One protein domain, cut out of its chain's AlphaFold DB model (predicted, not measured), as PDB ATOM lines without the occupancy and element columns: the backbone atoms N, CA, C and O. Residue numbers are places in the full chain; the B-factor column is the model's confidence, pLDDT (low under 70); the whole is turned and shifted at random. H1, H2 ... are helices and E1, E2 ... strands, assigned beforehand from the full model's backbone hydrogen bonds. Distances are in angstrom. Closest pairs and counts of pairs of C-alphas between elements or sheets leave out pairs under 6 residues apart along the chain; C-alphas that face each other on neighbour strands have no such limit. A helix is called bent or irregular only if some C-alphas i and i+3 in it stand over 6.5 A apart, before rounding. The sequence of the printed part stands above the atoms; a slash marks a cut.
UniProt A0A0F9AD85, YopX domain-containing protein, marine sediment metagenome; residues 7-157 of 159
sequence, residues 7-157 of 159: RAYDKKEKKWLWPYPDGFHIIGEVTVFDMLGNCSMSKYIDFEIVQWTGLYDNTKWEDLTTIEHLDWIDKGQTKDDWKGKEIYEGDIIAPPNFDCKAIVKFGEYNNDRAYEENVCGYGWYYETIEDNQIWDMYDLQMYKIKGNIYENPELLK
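Overview. This is residues 7 to 157 of the 159 residues of the protein "YopX domain-containing protein" of marine sediment metagenome (UniProt A0A0F9AD85). A four-stranded sheet, E8 E7 E6 E9, curled like part of a barrel, is partly face to face with a smaller sheet, E1 E4 E5, in a sandwich with crossed strands. The long, bent E4 reaches from this core toward the other end of the model, where E1 and the hairpin of E2 and E3 lie; H1 lies away from both sandwich sheets, and little H2 is on the curled one. The printed part has 151 residues, under half in named elements, mostly strand, in the order E1 E2 E3 E4 H1 E5 E6 E7 E8 E9 H2; the sheets are antiparallel. It is elongated, 58 by 37 by 28 A, and only just compact, close to loose, with a radius of gyration of the C-alphas of 17.5 A.

Arrangement. Start at E1, residues 7 to 10, antiparallel to E4, residues 47 to 56: N 9 and O 48 are 2.9 A apart, within hydrogen-bond range. Next look at E2, residues 24 to 27, and E3, residues 30 to 33, a hairpin with N 25 and O 32 at 2.7 A. E4 bends by 62 degrees at residue 53; its pairing is staggered, residues 47 to 50 with E1 and 52 to 56 with antiparallel E5, residues 86 to 88, where N 53 and O 87 are 2.9 A apart. H1, residues 66 to 74, is on neither sandwich sheet; its O i to N i+4 pairs are within hydrogen-bond range. E6, residues 91 to 94, E7, residues 102 to 111, and E8, residues 119 to 128, form a meander, each strand the antiparallel neighbour of the one before: N 93 and O 102 are 2.9 A apart, N 107 and O 123 2.9 A. With E9, residues 144 to 148, they make a Greek key, its first strand the antiparallel neighbour of its fourth; N 92 and O 147 are 2.8 A apart. E7 bends by 120 degrees at residue 107, E8 by 118 degrees at residue 122. The sandwich's facing parts are 8.8 A centre to centre, their strands at 86 degrees; the closest C-alphas of E4 and E8, Thr 53 and Trp 124, are 7.1 A apart. H2, residues 153 to 156, is on the curled sheet at a height of 8.2 A; it is too short for an O i to N i+4 pair.

Along the chain. Find C-alpha 7 at (119.927, 75.101, 82.868), where E1 begins. E4 runs 24.4 A from C-alpha 47 at (113.729, 70.076, 88.933); E8 spans 16.5 A, E7 14.2 A and H1 12.3 A. H2 ends at C-alpha 156, (131.406, 68.933, 98.755).

Size, cuts and confidence. The C-alphas farthest apart, Gly 37 and Tyr 115, are 57.9 A apart. The printed part has no cut; the links E1 to E2, E3 to E4, H1 to E5 and E8 to E9 are long. Confidence is low, pLDDT under 70, at residues 18 to 45 and 112 to 119.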
ATOM      1  N   ARG A   7     119.943  76.563  82.958       89.31
ATOM      2  CA  ARG A   7     119.927  75.101  82.868       89.31
ATOM      3  C   ARG A   7     118.906  74.574  83.867       89.31
ATOM      4  O   ARG A   7     118.579  75.260  84.832       89.31
ATOM      5  N   ALA A   8     118.411  73.371  83.622       87.56
ATOM      6  CA  ALA A   8     117.494  72.695  84.526       87.56
ATOM      7  C   ALA A   8     118.003  71.280  84.801       87.56
ATOM      8  O   ALA A   8     118.267  70.526  83.858       87.56
ATOM      9  N   TYR A   9     118.163  70.949  86.078       88.69
ATOM     10  CA  TYR A   9     118.560  69.628  86.546       88.69
ATOM     11  C   TYR A   9     117.330  68.865  87.030       88.69
ATOM     12  O   TYR A   9     116.626  69.341  87.918       88.69
ATOM     13  N   ASP A  10     117.068  67.691  86.466       87.56
ATOM     14  CA  ASP A  10     116.033  66.773  86.941       87.56
ATOM     15  C   ASP A  10     116.591  65.969  88.123       87.56
ATOM     16  O   ASP A  10     117.471  65.122  87.943       87.56
ATOM     17  N   LYS A  11     116.098  66.223  89.342       87.38
ATOM     18  CA  LYS A  11     116.597  65.557  90.559       87.38
ATOM     19  C   LYS A  11     116.189  64.095  90.642       87.38
ATOM     20  O   LYS A  11     116.889  63.295  91.269       87.38
ATOM     21  N   LYS A  12     115.069  63.738  90.016       86.19
ATOM     22  CA  LYS A  12     114.547  62.376  90.016       86.19
ATOM     23  C   LYS A  12     115.370  61.492  89.085       86.19
ATOM     24  O   LYS A  12     115.806  60.418  89.496       86.19
ATOM     25  N   GLU A  13     115.593  61.953  87.859       86.25
ATOM     26  CA  GLU A  13     116.341  61.215  86.832       86.25
ATOM     27  C   GLU A  13     117.857  61.484  86.889       86.25
ATOM     28  O   GLU A  13     118.632  60.800  86.222       86.25
ATOM     29  N   LYS A  14     118.291  62.453  87.708       89.88
ATOM     30  CA  LYS A  14     119.691  62.854  87.926       89.88
ATOM     31  C   LYS A  14     120.425  63.245  86.641       89.88
ATOM     32  O   LYS A  14     121.561  62.831  86.412       89.88
ATOM     33  N   LYS A  15     119.769  64.044  85.798       87.94
ATOM     34  CA  LYS A  15     120.308  64.502  84.508       87.94
ATOM     35  C   LYS A  15     119.971  65.965  84.240       87.94
ATOM     36  O   LYS A  15     118.915  66.454  84.638       87.94
ATOM     37  N   TRP A  16     120.833  66.645  83.491       86.50
ATOM     38  CA  TRP A  16     120.488  67.931  82.887       86.50
ATOM     39  C   TRP A  16     119.470  67.738  81.758       86.50
ATOM     40  O   TRP A  16     119.579  66.798  80.975       86.50
ATOM     41  N   LEU A  17     118.487  68.633  81.660       80.00
ATOM     42  CA  LEU A  17     117.482  68.594  80.588       80.00
ATOM     43  C   LEU A  17     118.039  69.095  79.240       80.00
ATOM     44  O   LEU A  17     117.647  68.606  78.191       80.00
ATOM     45  N   TRP A  18     119.040  69.981  79.260       69.38
ATOM     46  CA  TRP A  18     119.844  70.367  78.092       69.38
ATOM     47  C   TRP A  18     121.225  69.689  78.160       69.38
ATOM     48  O   TRP A  18     121.794  69.664  79.253       69.38
ATOM     49  N   PRO A  19     121.815  69.179  77.057       59.84
ATOM     50  CA  PRO A  19     121.451  69.326  75.637       59.84
ATOM     51  C   PRO A  19     120.485  68.260  75.090       59.84
ATOM     52  O   PRO A  19     120.402  68.059  73.880       59.84
ATOM     53  N   TYR A  20     119.776  67.543  75.958       59.31
ATOM     54  CA  TYR A  20     118.809  66.532  75.541       59.31
ATOM     55  C   TYR A  20     117.564  67.180  74.898       59.31
ATOM     56  O   TYR A  20     117.318  68.370  75.089       59.31
ATOM     57  N   PRO A  21     116.765  66.430  74.111       58.03
ATOM     58  CA  PRO A  21     115.562  66.958  73.451       58.03
ATOM     59  C   PRO A  21     114.491  67.493  74.419       58.03
ATOM     60  O   PRO A  21     113.537  68.130  73.976       58.03
ATOM     61  N   ASP A  22     114.652  67.257  75.721       61.66
ATOM     62  CA  ASP A  22     113.768  67.727  76.781       61.66
ATOM     63  C   ASP A  22     114.004  69.237  77.025       61.66
ATOM     64  O   ASP A  22     114.725  69.651  77.930       61.66
ATOM     65  N   GLY A  23     113.424  70.098  76.185       59.56
ATOM     66  CA  GLY A  23     113.482  71.553  76.367       59.56
ATOM     67  C   GLY A  23     112.603  72.051  77.524       59.56
ATOM     68  O   GLY A  23     111.599  71.432  77.875       59.56
ATOM     69  N   PHE A  24     112.934  73.216  78.089       63.28
ATOM     70  CA  PHE A  24     112.064  73.925  79.032       63.28
ATOM     71  C   PHE A  24     111.917  75.402  78.658       63.28
ATOM     72  O   PHE A  24     112.823  76.026  78.110       63.28
ATOM     73  N   HIS A  25     110.757  75.961  78.967       62.84
ATOM     74  CA  HIS A  25     110.382  77.353  78.775       62.84
ATOM     75  C   HIS A  25     110.109  77.976  80.139       62.84
ATOM     76  O   HIS A  25     109.352  77.426  80.930       62.84
ATOM     77  N   ILE A  26     110.675  79.150  80.403       62.28
ATOM     78  CA  ILE A  26     110.338  79.956  81.582       62.28
ATOM     79  C   ILE A  26     109.348  81.036  81.124       62.28
ATOM     80  O   ILE A  26     109.718  81.905  80.333       62.28
ATOM     81  N   ILE A  27     108.096  80.985  81.581       56.47
ATOM     82  CA  ILE A  27     107.037  81.953  81.256       56.47
ATOM     83  C   ILE A  27     106.439  82.506  82.560       56.47
ATOM     84  O   ILE A  27     105.463  81.987  83.094       56.47
ATOM     85  N   GLY A  28     107.003  83.603  83.072       57.78
ATOM     86  CA  GLY A  28     106.503  84.248  84.293       57.78
ATOM     87  C   GLY A  28     106.569  83.317  85.509       57.78
ATOM     88  O   GLY A  28     107.604  82.708  85.754       57.78
ATOM     89  N   GLU A  29     105.468  83.183  86.252       53.00
ATOM     90  CA  GLU A  29     105.347  82.242  87.383       53.00
ATOM     91  C   GLU A  29     105.243  80.764  86.949       53.00
ATOM     92  O   GLU A  29     105.105  79.879  87.792       53.00
ATOM     93  N   VAL A  30     105.285  80.472  85.643       53.34
ATOM     94  CA  VAL A  30     105.076  79.130  85.091       53.34
ATOM     95  C   VAL A  30     106.265  78.705  84.233       53.34
ATOM     96  O   VAL A  30     106.553  79.295  83.194       53.34
ATOM     97  N   THR A  31     106.923  77.614  84.616       56.31
ATOM     98  CA  THR A  31     107.872  76.907  83.745       56.31
ATOM     99  C   THR A  31     107.111  75.839  82.950       56.31
ATOM    100  O   THR A  31     106.461  74.978  83.541       56.31
ATOM    101  N   VAL A  32     107.152  75.889  81.615       56.06
ATOM    102  CA  VAL A  32     106.504  74.928  80.700       56.06
ATOM    103  C   VAL A  32     107.573  74.050  80.047       56.06
ATOM    104  O   VAL A  32     108.499  74.577  79.448       56.06
ATOM    105  N   PHE A  33     107.460  72.724  80.120       57.03
ATOM    106  CA  PHE A  33     108.425  71.788  79.519       57.03
ATOM    107  C   PHE A  33     107.927  71.240  78.170       57.03
ATOM    108  O   PHE A  33     106.753  70.883  78.064       57.03
ATOM    109  N   ASP A  34     108.847  71.112  77.203       56.03
ATOM    110  CA  ASP A  34     108.702  70.486  75.872       56.03
ATOM    111  C   ASP A  34     107.793  71.206  74.845       56.03
ATOM    112  O   ASP A  34     107.047  72.142  75.146       56.03
ATOM    113  N   MET A  35     107.858  70.753  73.587       50.59
ATOM    114  CA  MET A  35     106.859  71.037  72.562       50.59
ATOM    115  C   MET A  35     105.488  70.557  73.058       50.59
ATOM    116  O   MET A  35     105.357  69.445  73.558       50.59
ATOM    117  N   LEU A  36     104.467  71.401  72.876       52.03
ATOM    118  CA  LEU A  36     103.091  71.366  73.418       52.03
ATOM    119  C   LEU A  36     102.302  70.029  73.351       52.03
ATOM    120  O   LEU A  36     101.134  69.997  73.732       52.03
ATOM    121  N   GLY A  37     102.876  68.939  72.841       48.66
ATOM    122  CA  GLY A  37     102.188  67.699  72.504       48.66
ATOM    123  C   GLY A  37     102.219  66.555  73.523       48.66
ATOM    124  O   GLY A  37     101.297  65.751  73.456       48.66
ATOM    125  N   ASN A  38     103.205  66.414  74.429       49.69
ATOM    126  CA  ASN A  38     103.372  65.130  75.156       49.69
ATOM    127  C   ASN A  38     103.840  65.165  76.628       49.69
ATOM    128  O   ASN A  38     104.028  64.101  77.233       49.69
ATOM    129  N   CYS A  39     103.967  66.331  77.260       51.25
ATOM    130  CA  CYS A  39     104.413  66.402  78.653       51.25
ATOM    131  C   CYS A  39     103.256  66.472  79.653       51.25
ATOM    132  O   CYS A  39     102.525  67.455  79.737       51.25
ATOM    133  N   SER A  40     103.122  65.425  80.472       55.44
ATOM    134  CA  SER A  40     102.366  65.533  81.720       55.44
ATOM    135  C   SER A  40     103.204  66.310  82.730       55.44
ATOM    136  O   SER A  40     104.315  65.889  83.053       55.44
ATOM    137  N   MET A  41     102.647  67.386  83.285       54.09
ATOM    138  CA  MET A  41     103.242  68.171  84.378       54.09
ATOM    139  C   MET A  41     103.651  67.289  85.572       54.09
ATOM    140  O   MET A  41     104.606  67.583  86.279       54.09
ATOM    141  N   SER A  42     102.987  66.138  85.738       60.44
ATOM    142  CA  SER A  42     103.312  65.147  86.765       60.44
ATOM    143  C   SER A  42     104.687  64.485  86.608       60.44
ATOM    144  O   SER A  42     105.128  63.795  87.525       60.44
ATOM    145  N   LYS A  43     105.340  64.610  85.444       58.88
ATOM    146  CA  LYS A  43     106.677  64.050  85.193       58.88
ATOM    147  C   LYS A  43     107.808  64.983  85.633       58.88
ATOM    148  O   LYS A  43     108.891  64.482  85.895       58.88
ATOM    149  N   TYR A  44     107.545  66.283  85.774       61.06
ATOM    150  CA  TYR A  44     108.557  67.314  86.023       61.06
ATOM    151  C   TYR A  44     108.203  68.106  87.286       61.06
ATOM    152  O   TYR A  44     107.962  69.303  87.228       61.06
ATOM    153  N   ILE A  45     108.087  67.422  88.426       66.81
ATOM    154  CA  ILE A  45     107.757  68.054  89.720       66.81
ATOM    155  C   ILE A  45     109.029  68.429  90.499       66.81
ATOM    156  O   ILE A  45     108.983  69.313  91.346       66.81
ATOM    157  N   ASP A  46     110.160  67.779  90.206       82.00
ATOM    158  CA  ASP A  46     111.383  67.888  91.006       82.00
ATOM    159  C   ASP A  46     112.594  68.252  90.138       82.00
ATOM    160  O   ASP A  46     113.453  67.423  89.830       82.00
ATOM    161  N   PHE A  47     112.617  69.505  89.683       83.12
ATOM    162  CA  PHE A  47     113.729  70.076  88.933       83.12
ATOM    163  C   PHE A  47     114.291  71.306  89.644       83.12
ATOM    164  O   PHE A  47     113.577  72.028  90.339       83.12
ATOM    165  N   GLU A  48     115.575  71.568  89.429       88.62
ATOM    166  CA  GLU A  48     116.239  72.787  89.882       88.62
ATOM    167  C   GLU A  48     116.678  73.609  88.678       88.62
ATOM    168  O   GLU A  48     117.320  73.085  87.769       88.62
ATOM    169  N   ILE A  49     116.298  74.885  88.654       88.81
ATOM    170  CA  ILE A  49     116.727  75.824  87.619       88.81
ATOM    171  C   ILE A  49     117.936  76.572  88.155       88.81
ATOM    172  O   ILE A  49     117.852  77.183  89.214       88.81
ATOM    173  N   VAL A  50     119.017  76.574  87.382       92.25
ATOM    174  CA  VAL A  50     120.225  77.347  87.676       92.25
ATOM    175  C   VAL A  50     120.467  78.384  86.600       92.25
ATOM    176  O   VAL A  50     120.201  78.158  85.412       92.25
ATOM    177  N   GLN A  51     120.987  79.535  87.009       93.75
ATOM    178  CA  GLN A  51     121.215  80.658  86.112       93.75
ATOM    179  C   GLN A  51     122.702  80.831  85.767       93.75
ATOM    180  O   GLN A  51     123.586  80.634  86.595       93.75
ATOM    181  N   TRP A  52     122.984  81.239  84.526       95.00
ATOM    182  CA  TRP A  52     124.320  81.672  84.123       95.00
ATOM    183  C   TRP A  52     124.683  83.007  84.775       95.00
ATOM    184  O   TRP A  52     123.932  83.988  84.696       95.00
ATOM    185  N   THR A  53     125.885  83.072  85.336       94.06
ATOM    186  CA  THR A  53     126.431  84.289  85.946       94.06
ATOM    187  C   THR A  53     126.651  85.421  84.940       94.06
ATOM    188  O   THR A  53     126.576  86.597  85.296       94.06
ATOM    189  N   GLY A  54     126.890  85.078  83.670       94.12
ATOM    190  CA  GLY A  54     127.393  85.998  82.648       94.12
ATOM    191  C   GLY A  54     128.921  85.998  82.527       94.12
ATOM    192  O   GLY A  54     129.453  86.693  81.661       94.12
ATOM    193  N   LEU A  55     129.621  85.231  83.369       94.56
ATOM    194  CA  LEU A  55     131.073  85.092  83.357       94.56
ATOM    195  C   LEU A  55     131.509  83.742  82.779       94.56
ATOM    196  O   LEU A  55     130.730  82.785  82.687       94.56
ATOM    197  N   TYR A  56     132.780  83.702  82.396       95.31
ATOM    198  CA  TYR A  56     133.481  82.516  81.934       95.31
ATOM    199  C   TYR A  56     134.638  82.222  82.884       95.31
ATOM    200  O   TYR A  56     135.242  83.153  83.420       95.31
ATOM    201  N   ASP A  57     134.920  80.946  83.090       95.81
ATOM    202  CA  ASP A  57     136.049  80.473  83.873       95.81
ATOM    203  C   ASP A  57     137.372  80.639  83.100       95.81
ATOM    204  O   ASP A  57     137.412  81.045  81.937       95.81
ATOM    205  N   ASN A  58     138.481  80.299  83.744       94.81
ATOM    206  CA  ASN A  58     139.816  80.450  83.177       94.81
ATOM    207  C   ASN A  58     140.279  79.242  82.340       94.81
ATOM    208  O   ASN A  58     141.481  79.091  82.086       94.81
ATOM    209  N   THR A  59     139.378  78.336  81.949       94.75
ATOM    210  CA  THR A  59     139.735  77.156  81.150       94.75
ATOM    211  C   THR A  59     140.224  77.588  79.770       94.75
ATOM    212  O   THR A  59     139.523  78.285  79.031       94.75
ATOM    213  N   LYS A  60     141.448  77.193  79.400       95.12
ATOM    214  CA  LYS A  60     142.008  77.509  78.080       95.12
ATOM    215  C   LYS A  60     141.497  76.530  77.036       95.12
ATOM    216  O   LYS A  60     141.104  75.417  77.367       95.12
ATOM    217  N   TRP A  61     141.519  76.949  75.773       95.12
ATOM    218  CA  TRP A  61     141.116  76.091  74.659       95.12
ATOM    219  C   TRP A  61     141.904  74.780  74.667       95.12
ATOM    220  O   TRP A  61     141.344  73.712  74.477       95.12
ATOM    221  N   GLU A  62     143.201  74.866  74.950       95.62
ATOM    222  CA  GLU A  62     144.126  73.736  74.998       95.62
ATOM    223  C   GLU A  62     143.884  72.796  76.191       95.62
ATOM    224  O   GLU A  62     144.387  71.676  76.186       95.62
ATOM    225  N   ASP A  63     143.124  73.239  77.199       94.12
ATOM    226  CA  ASP A  63     142.782  72.447  78.383       94.12
ATOM    227  C   ASP A  63     141.493  71.625  78.191       94.12
ATOM    228  O   ASP A  63     141.105  70.876  79.092       94.12
ATOM    229  N   LEU A  64     140.795  71.786  77.062       93.69
ATOM    230  CA  LEU A  64     139.550  71.073  76.792       93.69
ATOM    231  C   LEU A  64     139.798  69.594  76.508       93.69
ATOM    232  O   LEU A  64     140.750  69.193  75.835       93.69
ATOM    233  N   THR A  65     138.881  68.760  76.985       93.81
ATOM    234  CA  THR A  65     138.838  67.351  76.601       93.81
ATOM    235  C   THR A  65     138.438  67.206  75.132       93.81
ATOM    236  O   THR A  65     137.783  68.070  74.545       93.81
ATOM    237  N   THR A  66     138.760  66.061  74.527       94.19
ATOM    238  CA  THR A  66     138.355  65.752  73.145       94.19
ATOM    239  C   THR A  66     136.844  65.879  72.937       94.19
ATOM    240  O   THR A  66     136.408  66.361  71.897       94.19
ATOM    241  N   ILE A  67     136.042  65.467  73.924       92.25
ATOM    242  CA  ILE A  67     134.576  65.533  73.844       92.25
ATOM    243  C   ILE A  67     134.104  66.990  73.858       92.25
ATOM    244  O   ILE A  67     133.266  67.360  73.042       92.25
ATOM    245  N   GLU A  68     134.675  67.831  74.723       92.31
ATOM    246  CA  GLU A  68     134.340  69.260  74.783       92.31
ATOM    247  C   GLU A  68     134.736  70.001  73.502       92.31
ATOM    248  O   GLU A  68     133.974  70.835  73.016       92.31
ATOM    249  N   HIS A  69     135.887  69.665  72.908       93.62
ATOM    250  CA  HIS A  69     136.270  70.199  71.601       93.62
ATOM    251  C   HIS A  69     135.256  69.842  70.511       93.62
ATOM    252  O   HIS A  69     134.879  70.706  69.719       93.62
ATOM    253  N   LEU A  70     134.821  68.580  70.459       92.06
ATOM    254  CA  LEU A  70     133.860  68.115  69.459       92.06
ATOM    255  C   LEU A  70     132.492  68.779  69.638       92.06
ATOM    256  O   LEU A  70     131.943  69.270  68.658       92.06
ATOM    257  N   ASP A  71     131.983  68.860  70.869       90.69
ATOM    258  CA  ASP A  71     130.715  69.535  71.185       90.69
ATOM    259  C   ASP A  71     130.749  71.033  70.825       90.69
ATOM    260  O   ASP A  71     129.781  71.571  70.284       90.69
ATOM    261  N   TRP A  72     131.875  71.716  71.056       92.25
ATOM    262  CA  TRP A  72     132.041  73.124  70.677       92.25
ATOM    263  C   TRP A  72     131.995  73.335  69.160       92.25
ATOM    264  O   TRP A  72     131.307  74.234  68.671       92.25
ATOM    265  N   ILE A  73     132.703  72.489  68.409       92.12
ATOM    266  CA  ILE A  73     132.756  72.563  66.944       92.12
ATOM    267  C   ILE A  73     131.407  72.173  66.323       92.12
ATOM    268  O   ILE A  73     130.979  72.819  65.367       92.12
ATOM    269  N   ASP A  74     130.707  71.176  66.871       91.94
ATOM    270  CA  ASP A  74     129.378  70.748  66.399       91.94
ATOM    271  C   ASP A  74     128.325  71.862  66.550       91.94
ATOM    272  O   ASP A  74     127.451  72.038  65.702       91.94
ATOM    273  N   LYS A  75     128.489  72.730  67.559       87.38
ATOM    274  CA  LYS A  75     127.706  73.970  67.731       87.38
ATOM    275  C   LYS A  75     128.078  75.086  66.742       87.38
ATOM    276  O   LYS A  75     127.562  76.200  66.859       87.38
ATOM    277  N   GLY A  76     128.971  74.817  65.790       92.50
ATOM    278  CA  GLY A  76     129.419  75.760  64.764       92.50
ATOM    279  C   GLY A  76     130.333  76.870  65.287       92.50
ATOM    280  O   GLY A  76     130.474  77.892  64.618       92.50
ATOM    281  N   GLN A  77     130.917  76.704  66.477       93.12
ATOM    282  CA  GLN A  77     131.822  77.683  67.078       93.12
ATOM    283  C   GLN A  77     133.276  77.411  66.675       93.12
ATOM    284  O   GLN A  77     133.669  76.272  66.407       93.12
ATOM    285  N   THR A  78     134.104  78.455  66.664       94.12
ATOM    286  CA  THR A  78     135.537  78.351  66.360       94.12
ATOM    287  C   THR A  78     136.397  78.468  67.619       94.12
ATOM    288  O   THR A  78     135.912  78.822  68.695       94.12
ATOM    289  N   LYS A  79     137.701  78.183  67.494       94.06
ATOM    290  CA  LYS A  79     138.671  78.423  68.574       94.06
ATOM    291  C   LYS A  79     138.672  79.891  69.020       94.06
ATOM    292  O   LYS A  79     138.766  80.154  70.214       94.06
ATOM    293  N   ASP A  80     138.564  80.825  68.078       95.44
ATOM    294  CA  ASP A  80     138.642  82.264  68.359       95.44
ATOM    295  C   ASP A  80     137.412  82.776  69.133       95.44
ATOM    296  O   ASP A  80     137.478  83.816  69.789       95.44
ATOM    297  N   ASP A  81     136.311  82.018  69.119       94.88
ATOM    298  CA  ASP A  81     135.100  82.307  69.894       94.88
ATOM    299  C   ASP A  81     135.197  81.842  71.360       94.88
ATOM    300  O   ASP A  81     134.342  82.194  72.182       94.88
ATOM    301  N   TRP A  82     136.215  81.046  71.711       95.94
ATOM    302  CA  TRP A  82     136.366  80.468  73.046       95.94
ATOM    303  C   TRP A  82     136.725  81.526  74.093       95.94
ATOM    304  O   TRP A  82     137.719  82.243  73.975       95.94
ATOM    305  N   LYS A  83     135.941  81.579  75.175       94.69
ATOM    306  CA  LYS A  83     136.125  82.533  76.285       94.69
ATOM    307  C   LYS A  83     136.386  81.870  77.637       94.69
ATOM    308  O   LYS A  83     136.561  82.586  78.616       94.69
ATOM    309  N   GLY A  84     136.409  80.540  77.681       95.38
ATOM    310  CA  GLY A  84     136.308  79.750  78.906       95.38
ATOM    311  C   GLY A  84     134.950  79.058  79.017       95.38
ATOM    312  O   GLY A  84     134.059  79.256  78.185       95.38
ATOM    313  N   LYS A  85     134.783  78.238  80.052       95.12
ATOM    314  CA  LYS A  85     133.510  77.581  80.358       95.12
ATOM    315  C   LYS A  85     132.580  78.573  81.040       95.12
ATOM    316  O   LYS A  85     132.991  79.322  81.915       95.12
ATOM    317  N   GLU A  86     131.319  78.593  80.639       95.19
ATOM    318  CA  GLU A  86     130.304  79.422  81.293       95.19
ATOM    319  C   GLU A  86     130.097  78.995  82.752       95.19
ATOM    320  O   GLU A  86     129.850  77.816  82.996       95.19
ATOM    321  N   ILE A  87     130.138  79.952  83.688       96.25
ATOM    322  CA  ILE A  87     129.949  79.701  85.126       96.25
ATOM    323  C   ILE A  87     128.474  79.874  85.506       96.25
ATOM    324  O   ILE A  87     127.918  80.964  85.337       96.25
ATOM    325  N   TYR A  88     127.842  78.837  86.038       96.56
ATOM    326  CA  TYR A  88     126.453  78.815  86.498       96.56
ATOM    327  C   TYR A  88     126.358  78.767  88.027       96.56
ATOM    328  O   TYR A  88     127.309  78.428  88.727       96.56
ATOM    329  N   GLU A  89     125.181  79.108  88.546       97.12
ATOM    330  CA  GLU A  89     124.800  78.785  89.923       97.12
ATOM    331  C   GLU A  89     124.989  77.290  90.213       97.12
ATOM    332  O   GLU A  89     124.648  76.440  89.388       97.12
ATOM    333  N   GLY A  90     125.545  76.976  91.382       96.75
ATOM    334  CA  GLY A  90     125.845  75.613  91.803       96.75
ATOM    335  C   GLY A  90     127.136  75.033  91.218       96.75
ATOM    336  O   GLY A  90     127.504  73.918  91.595       96.75
ATOM    337  N   ASP A  91     127.851  75.749  90.343       97.31
ATOM    338  CA  ASP A  91     129.178  75.311  89.905       97.31
ATOM    339  C   ASP A  91     130.171  75.338  91.073       97.31
ATOM    340  O   ASP A  91     130.187  76.256  91.898       97.31
ATOM    341  N   ILE A  92     131.021  74.315  91.110       96.44
ATOM    342  CA  ILE A  92     132.133  74.183  92.043       96.44
ATOM    343  C   ILE A  92     133.387  74.657  91.324       96.44
ATOM    344  O   ILE A  92     133.783  74.096  90.299       96.44
ATOM    345  N   ILE A  93     134.028  75.676  91.870       95.19
ATOM    346  CA  ILE A  93     135.223  76.306  91.312       95.19
ATOM    347  C   ILE A  93     136.408  76.104  92.248       95.19
ATOM    348  O   ILE A  93     136.238  75.979  93.459       95.19
ATOM    349  N   ALA A  94     137.612  76.087  91.683       91.56
ATOM    350  CA  ALA A  94     138.845  76.072  92.460       91.56
ATOM    351  C   ALA A  94     139.748  77.241  92.043       91.56
ATOM    352  O   ALA A  94     140.046  77.379  90.843       91.56
ATOM    353  N   PRO A  95     140.210  78.063  92.999       79.31
ATOM    354  CA  PRO A  95     141.235  79.056  92.744       79.31
ATOM    355  C   PRO A  95     142.561  78.396  92.341       79.31
ATOM    356  O   PRO A  95     142.908  77.335  92.849       79.31
ATOM    357  N   PRO A  96     143.359  79.014  91.455       73.56
ATOM    358  CA  PRO A  96     144.613  78.421  90.988       73.56
ATOM    359  C   PRO A  96     145.697  78.298  92.073       73.56
ATOM    360  O   PRO A  96     146.594  77.474  91.928       73.56
ATOM    361  N   ASN A  97     145.627  79.111  93.134       75.19
ATOM    362  CA  ASN A  97     146.676  79.229  94.158       75.19
ATOM    363  C   ASN A  97     146.224  78.806  95.561       75.19
ATOM    364  O   ASN A  97     146.989  78.957  96.513       75.19
ATOM    365  N   PHE A  98     144.995  78.320  95.699       72.25
ATOM    366  CA  PHE A  98     144.445  77.904  96.980       72.25
ATOM    367  C   PHE A  98     143.908  76.492  96.838       72.25
ATOM    368  O   PHE A  98     143.203  76.188  95.878       72.25
ATOM    369  N   ASP A  99     144.249  75.647  97.802       79.31
ATOM    370  CA  ASP A  99     143.686  74.306  97.912       79.31
ATOM    371  C   ASP A  99     142.335  74.385  98.629       79.31
ATOM    372  O   ASP A  99     142.156  73.920  99.749       79.31
ATOM    373  N   CYS A 100     141.412  75.121  98.015       86.25
ATOM    374  CA  CYS A 100     140.042  75.251  98.478       86.25
ATOM    375  C   CYS A 100     139.090  75.184  97.289       86.25
ATOM    376  O   CYS A 100     139.434  75.535  96.151       86.25
ATOM    377  N   LYS A 101     137.878  74.711  97.546       93.00
ATOM    378  CA  LYS A 101     136.794  74.695  96.568       93.00
ATOM    379  C   LYS A 101     135.716  75.661  97.022       93.00
ATOM    380  O   LYS A 101     135.486  75.841  98.210       93.00
ATOM    381  N   ALA A 102     135.022  76.274  96.076       93.69
ATOM    382  CA  ALA A 102     133.905  77.152  96.382       93.69
ATOM    383  C   ALA A 102     132.695  76.841  95.511       93.69
ATOM    384  O   ALA A 102     132.839  76.367  94.387       93.69
ATOM    385  N   ILE A 103     131.507  77.121  96.036       95.81
ATOM    386  CA  ILE A 103     130.229  76.966  95.342       95.81
ATOM    387  C   ILE A 103     129.760  78.345  94.897       95.81
ATOM    388  O   ILE A 103     129.646  79.251  95.721       95.81
ATOM    389  N   VAL A 104     129.444  78.496  93.615       96.44
ATOM    390  CA  VAL A 104     128.824  79.714  93.079       96.44
ATOM    391  C   VAL A 104     127.351  79.760  93.482       96.44
ATOM    392  O   VAL A 104     126.609  78.808  93.242       96.44
ATOM    393  N   LYS A 105     126.905  80.871  94.065       95.69
ATOM    394  CA  LYS A 105     125.540  81.063  94.571       95.69
ATOM    395  C   LYS A 105     124.978  82.422  94.152       95.69
ATOM    396  O   LYS A 105     125.729  83.336  93.804       95.69
ATOM    397  N   PHE A 106     123.656  82.558  94.193       94.12
ATOM    398  CA  PHE A 106     122.954  83.819  93.969       94.12
ATOM    399  C   PHE A 106     122.013  84.123  95.135       94.12
ATOM    400  O   PHE A 106     121.279  83.251  95.590       94.12
ATOM    401  N   GLY A 107     121.997  85.368  95.600       93.06
ATOM    402  CA  GLY A 107     121.085  85.812  96.647       93.06
ATOM    403  C   GLY A 107     121.680  86.898  97.529       93.06
ATOM    404  O   GLY A 107     122.569  87.643  97.114       93.06
ATOM    405  N   GLU A 108     121.154  86.996  98.748       91.56
ATOM    406  CA  GLU A 108     121.715  87.851  99.790       91.56
ATOM    407  C   GLU A 108     123.033  87.269 100.289       91.56
ATOM    408  O   GLU A 108     123.123  86.079 100.590       91.56
ATOM    409  N   TYR A 109     124.048  88.118 100.399       89.12
ATOM    410  CA  TYR A 109     125.343  87.732 100.935       89.12
ATOM    411  C   TYR A 109     125.900  88.824 101.847       89.12
ATOM    412  O   TYR A 109     125.610  90.014 101.685       89.12
ATOM    413  N   ASN A 110     126.709  88.398 102.814       86.12
ATOM    414  CA  ASN A 110     127.446  89.269 103.714       86.12
ATOM    415  C   ASN A 110     128.887  88.764 103.792       86.12
ATOM    416  O   ASN A 110     129.136  87.679 104.319       86.12
ATOM    417  N   ASN A 111     129.808  89.535 103.224       76.75
ATOM    418  CA  ASN A 111     131.234  89.289 103.339       76.75
ATOM    419  C   ASN A 111     131.781  90.120 104.507       76.75
ATOM    420  O   ASN A 111     132.031  91.322 104.366       76.75
ATOM    421  N   ASP A 112     131.947  89.460 105.653       68.31
ATOM    422  CA  ASP A 112     132.617  90.016 106.830       68.31
ATOM    423  C   ASP A 112     134.136  89.982 106.599       68.31
ATOM    424  O   ASP A 112     134.858  89.080 107.041       68.31
ATOM    425  N   ARG A 113     134.633  90.938 105.806       64.94
ATOM    426  CA  ARG A 113     136.072  91.116 105.614       64.94
ATOM    427  C   ARG A 113     136.623  91.773 106.868       64.94
ATOM    428  O   ARG A 113     136.443  92.967 107.068       64.94
ATOM    429  N   ALA A 114     137.407  91.029 107.645       54.75
ATOM    430  CA  ALA A 114     138.034  91.487 108.892       54.75
ATOM    431  C   ALA A 114     138.851  92.807 108.806       54.75
ATOM    432  O   ALA A 114     139.279  93.319 109.842       54.75
ATOM    433  N   TYR A 115     139.092  93.351 107.605       54.28
ATOM    434  CA  TYR A 115     139.911  94.542 107.355       54.28
ATOM    435  C   TYR A 115     139.274  95.593 106.419       54.28
ATOM    436  O   TYR A 115     139.906  96.620 106.174       54.28
ATOM    437  N   GLU A 116     138.053  95.385 105.915       57.12
ATOM    438  CA  GLU A 116     137.335  96.335 105.041       57.12
ATOM    439  C   GLU A 116     135.904  96.556 105.560       57.12
ATOM    440  O   GLU A 116     135.421  95.804 106.402       57.12
ATOM    441  N   GLU A 117     135.220  97.615 105.114       61.81
ATOM    442  CA  GLU A 117     133.797  97.790 105.433       61.81
ATOM    443  C   GLU A 117     133.016  96.553 104.961       61.81
ATOM    444  O   GLU A 117     133.169  96.141 103.811       61.81
ATOM    445  N   ASN A 118     132.200  95.962 105.844       65.50
ATOM    446  CA  ASN A 118     131.372  94.794 105.531       65.50
ATOM    447  C   ASN A 118     130.649  94.980 104.196       65.50
ATOM    448  O   ASN A 118     129.837  95.898 104.037       65.50
ATOM    449  N   VAL A 119     130.929  94.088 103.247       68.38
ATOM    450  CA  VAL A 119     130.285  94.118 101.937       68.38
ATOM    451  C   VAL A 119     129.051  93.230 102.011       68.38
ATOM    452  O   VAL A 119     129.127  92.009 101.888       68.38
ATOM    453  N   CYS A 120     127.899  93.863 102.223       79.38
ATOM    454  CA  CYS A 120     126.591  93.222 102.121       79.38
ATOM    455  C   CYS A 120     125.962  93.541 100.764       79.38
ATOM    456  O   CYS A 120     125.993  94.691 100.314       79.38
ATOM    457  N   GLY A 121     125.336  92.556 100.128       84.50
ATOM    458  CA  GLY A 121     124.707  92.761  98.829       84.50
ATOM    459  C   GLY A 121     123.677  91.705  98.464       84.50
ATOM    460  O   GLY A 121     123.467  90.728  99.175       84.50
ATOM    461  N   TYR A 122     123.036  91.929  97.319       88.62
ATOM    462  CA  TYR A 122     122.182  90.951  96.656       88.62
ATOM    463  C   TYR A 122     122.734  90.698  95.258       88.62
ATOM    464  O   TYR A 122     122.829  91.622  94.445       88.62
ATOM    465  N   GLY A 123     123.110  89.462  94.966       91.31
ATOM    466  CA  GLY A 123     123.673  89.101  93.677       91.31
ATOM    467  C   GLY A 123     124.419  87.782  93.721       91.31
ATOM    468  O   GLY A 123     124.163  86.922  94.553       91.31
ATOM    469  N   TRP A 124     125.338  87.628  92.785       93.12
ATOM    470  CA  TRP A 124     126.218  86.475  92.717       93.12
ATOM    471  C   TRP A 124     127.354  86.588  93.732       93.12
ATOM    472  O   TRP A 124     127.943  87.657  93.897       93.12
ATOM    473  N   TYR A 125     127.691  85.461  94.333       93.62
ATOM    474  CA  TYR A 125     128.812  85.299  95.247       93.62
ATOM    475  C   TYR A 125     129.340  83.867  95.128       93.62
ATOM    476  O   TYR A 125     128.736  83.024  94.455       93.62
ATOM    477  N   TYR A 126     130.467  83.577  95.761       92.88
ATOM    478  CA  TYR A 126     130.888  82.204  95.987       92.88
ATOM    479  C   TYR A 126     131.187  81.967  97.460       92.88
ATOM    480  O   TYR A 126     131.605  82.870  98.183       92.88
ATOM    481  N   GLU A 127     130.932  80.744  97.902       92.81
ATOM    482  CA  GLU A 127     131.110  80.314  99.284       92.81
ATOM    483  C   GLU A 127     132.087  79.146  99.315       92.81
ATOM    484  O   GLU A 127     131.863  78.140  98.635       92.81
ATOM    485  N   THR A 128     133.188  79.290 100.046       91.44
ATOM    486  CA  THR A 128     134.191  78.230 100.202       91.44
ATOM    487  C   THR A 128     133.603  77.043 100.959       91.44
ATOM    488  O   THR A 128     132.843  77.203 101.911       91.44
ATOM    489  N   ILE A 129     133.934  75.826 100.534       92.25
ATOM    490  CA  ILE A 129     133.373  74.589 101.092       92.25
ATOM    491  C   ILE A 129     134.003  74.265 102.449       92.25
ATOM    492  O   ILE A 129     133.346  73.703 103.322       92.25
ATOM    493  N   GLU A 130     135.277  74.605 102.629       88.81
ATOM    494  CA  GLU A 130     136.064  74.210 103.793       88.81
ATOM    495  C   GLU A 130     135.720  75.032 105.045       88.81
ATOM    496  O   GLU A 130     135.674  74.487 106.149       88.81
ATOM    497  N   ASP A 131     135.459  76.332 104.889       88.12
ATOM    498  CA  ASP A 131     135.245  77.261 106.004       88.12
ATOM    499  C   ASP A 131     134.035  78.202 105.843       88.12
ATOM    500  O   ASP A 131     133.794  79.032 106.719       88.12
ATOM    501  N   ASN A 132     133.224  78.027 104.792       89.50
ATOM    502  CA  ASN A 132     132.012  78.812 104.504       89.50
ATOM    503  C   ASN A 132     132.256  80.329 104.408       89.50
ATOM    504  O   ASN A 132     131.366  81.132 104.703       89.50
ATOM    505  N   GLN A 133     133.458  80.743 104.004       88.81
ATOM    506  CA  GLN A 133     133.747  82.141 103.707       88.81
ATOM    507  C   GLN A 133     133.057  82.565 102.416       88.81
ATOM    508  O   GLN A 133     133.111  81.883 101.392       88.81
ATOM    509  N   ILE A 134     132.439  83.738 102.471       89.56
ATOM    510  CA  ILE A 134     131.675  84.318 101.374       89.56
ATOM    511  C   ILE A 134     132.517  85.381 100.686       89.56
ATOM    512  O   ILE A 134     133.041  86.293 101.321       89.56
ATOM    513  N   TRP A 135     132.569  85.306  99.366       87.50
ATOM    514  CA  TRP A 135     133.301  86.234  98.523       87.50
ATOM    515  C   TRP A 135     132.420  86.718  97.376       87.50
ATOM    516  O   TRP A 135     131.562  85.994  96.873       87.50
ATOM    517  N   ASP A 136     132.627  87.963  96.963       86.06
ATOM    518  CA  ASP A 136     131.977  88.520  95.777       86.06
ATOM    519  C   ASP A 136     132.560  87.918  94.479       86.06
ATOM    520  O   ASP A 136     133.442  87.069  94.492       86.06
ATOM    521  N   MET A 137     132.055  88.336  93.319       84.75
ATOM    522  CA  MET A 137     132.435  87.741  92.033       84.75
ATOM    523  C   MET A 137     133.775  88.195  91.441       84.75
ATOM    524  O   MET A 137     134.093  87.721  90.343       84.75
ATOM    525  N   TYR A 138     134.502  89.148  92.040       80.44
ATOM    526  CA  TYR A 138     135.529  89.912  91.309       80.44
ATOM    527  C   TYR A 138     136.570  89.024  90.607       80.44
ATOM    528  O   TYR A 138     136.962  89.326  89.478       80.44
ATOM    529  N   ASP A 139     136.916  87.884  91.209       84.94
ATOM    530  CA  ASP A 139     137.981  87.002  90.728       84.94
ATOM    531  C   ASP A 139     137.491  85.695  90.085       84.94
ATOM    532  O   ASP A 139     138.304  84.848  89.714       84.94
ATOM    533  N   LEU A 140     136.179  85.518  89.877       84.88
ATOM    534  CA  LEU A 140     135.622  84.265  89.335       84.88
ATOM    535  C   LEU A 140     136.236  83.857  87.985       84.88
ATOM    536  O   LEU A 140     136.430  82.673  87.722       84.88
ATOM    537  N   GLN A 141     136.594  84.832  87.144       86.12
ATOM    538  CA  GLN A 141     137.225  84.594  85.837       86.12
ATOM    539  C   GLN A 141     138.660  84.057  85.936       86.12
ATOM    540  O   GLN A 141     139.227  83.618  84.936       86.12
ATOM    541  N   MET A 142     139.274  84.101  87.121       89.50
ATOM    542  CA  MET A 142     140.597  83.527  87.365       89.50
ATOM    543  C   MET A 142     140.527  82.034  87.699       89.50
ATOM    544  O   MET A 142     141.548  81.342  87.612       89.50
ATOM    545  N   TYR A 143     139.350  81.534  88.078       92.69
ATOM    546  CA  TYR A 143     139.162  80.188  88.615       92.69
ATOM    547  C   TYR A 143     138.747  79.207  87.523       92.69
ATOM    548  O   TYR A 143     138.284  79.606  86.456       92.69
ATOM    549  N   LYS A 144     138.942  77.910  87.768       94.50
ATOM    550  CA  LYS A 144     138.479  76.842  86.870       94.50
ATOM    551  C   LYS A 144     137.326  76.086  87.509       94.50
ATOM    552  O   LYS A 144     137.391  75.765  88.698       94.50
ATOM    553  N   ILE A 145     136.323  75.748  86.708       95.75
ATOM    554  CA  ILE A 145     135.229  74.872  87.131       95.75
ATOM    555  C   ILE A 145     135.774  73.451  87.329       95.75
ATOM    556  O   ILE A 145     136.526  72.929  86.500       95.75
ATOM    557  N   LYS A 146     135.405  72.828  88.447       95.00
ATOM    558  CA  LYS A 146     135.768  71.452  88.830       95.00
ATOM    559  C   LYS A 146     134.600  70.479  88.759       95.00
ATOM    560  O   LYS A 146     134.831  69.279  88.667       95.00
ATOM    561  N   GLY A 147     133.380  70.992  88.786       95.12
ATOM    562  CA  GLY A 147     132.148  70.218  88.777       95.12
ATOM    563  C   GLY A 147     130.978  71.108  89.168       95.12
ATOM    564  O   GLY A 147     131.104  72.330  89.152       95.12
ATOM    565  N   ASN A 148     129.866  70.506  89.564       96.69
ATOM    566  CA  ASN A 148     128.734  71.214  90.163       96.69
ATOM    567  C   ASN A 148     128.132  70.397  91.312       96.69
ATOM    568  O   ASN A 148     128.388  69.200  91.439       96.69
ATOM    569  N   ILE A 149     127.317  71.040  92.147       96.75
ATOM    570  CA  ILE A 149     126.705  70.415  93.332       96.75
ATOM    571  C   ILE A 149     125.789  69.217  93.016       96.75
ATOM    572  O   ILE A 149     125.499  68.429  93.916       96.75
ATOM    573  N   TYR A 150     125.330  69.067  91.769       94.69
ATOM    574  CA  TYR A 150     124.388  68.017  91.371       94.69
ATOM    575  C   TYR A 150     125.094  66.761  90.856       94.69
ATOM    576  O   TYR A 150     124.787  65.651  91.287       94.69
ATOM    577  N   GLU A 151     126.041  66.931  89.933       95.12
ATOM    578  CA  GLU A 151     126.784  65.834  89.304       95.12
ATOM    579  C   GLU A 151     128.008  65.414  90.113       95.12
ATOM    580  O   GLU A 151     128.444  64.270  89.992       95.12
ATOM    581  N   ASN A 152     128.532  66.312  90.954       96.00
ATOM    582  CA  ASN A 152     129.740  66.085  91.740       96.00
ATOM    583  C   ASN A 152     129.535  66.312  93.248       96.00
ATOM    584  O   ASN A 152     130.302  67.056  93.872       96.00
ATOM    585  N   PRO A 153     128.526  65.684  93.885       94.62
ATOM    586  CA  PRO A 153     128.288  65.848  95.318       94.62
ATOM    587  C   PRO A 153     129.467  65.361  96.177       94.62
ATOM    588  O   PRO A 153     129.615  65.774  97.326       94.62
ATOM    589  N   GLU A 154     130.328  64.490  95.646       94.06
ATOM    590  CA  GLU A 154     131.568  64.059  96.292       94.06
ATOM    591  C   GLU A 154     132.556  65.204  96.530       94.06
ATOM    592  O   GLU A 154     133.305  65.145  97.503       94.06
ATOM    593  N   LEU A 155     132.530  66.259  95.707       92.38
ATOM    594  CA  LEU A 155     133.439  67.401  95.840       92.38
ATOM    595  C   LEU A 155     133.104  68.307  97.032       92.38
ATOM    596  O   LEU A 155     133.957  69.106  97.420       92.38
ATOM    597  N   LEU A 156     131.906  68.159  97.610       89.81
ATOM    598  CA  LEU A 156     131.406  68.933  98.755       89.81
ATOM    599  C   LEU A 156     131.894  68.414 100.105       89.81
ATOM    600  O   LEU A 156     131.658  69.036 101.137       89.81
ATOM    601  N   LYS A 157     132.536  67.248 100.121       83.62
ATOM    602  CA  LYS A 157     133.165  66.723 101.328       83.62
ATOM    603  C   LYS A 157     134.541  67.384 101.441       83.62
ATOM    604  O   LYS A 157     135.345  67.259 100.516       83.62
TER     605      LYS A 157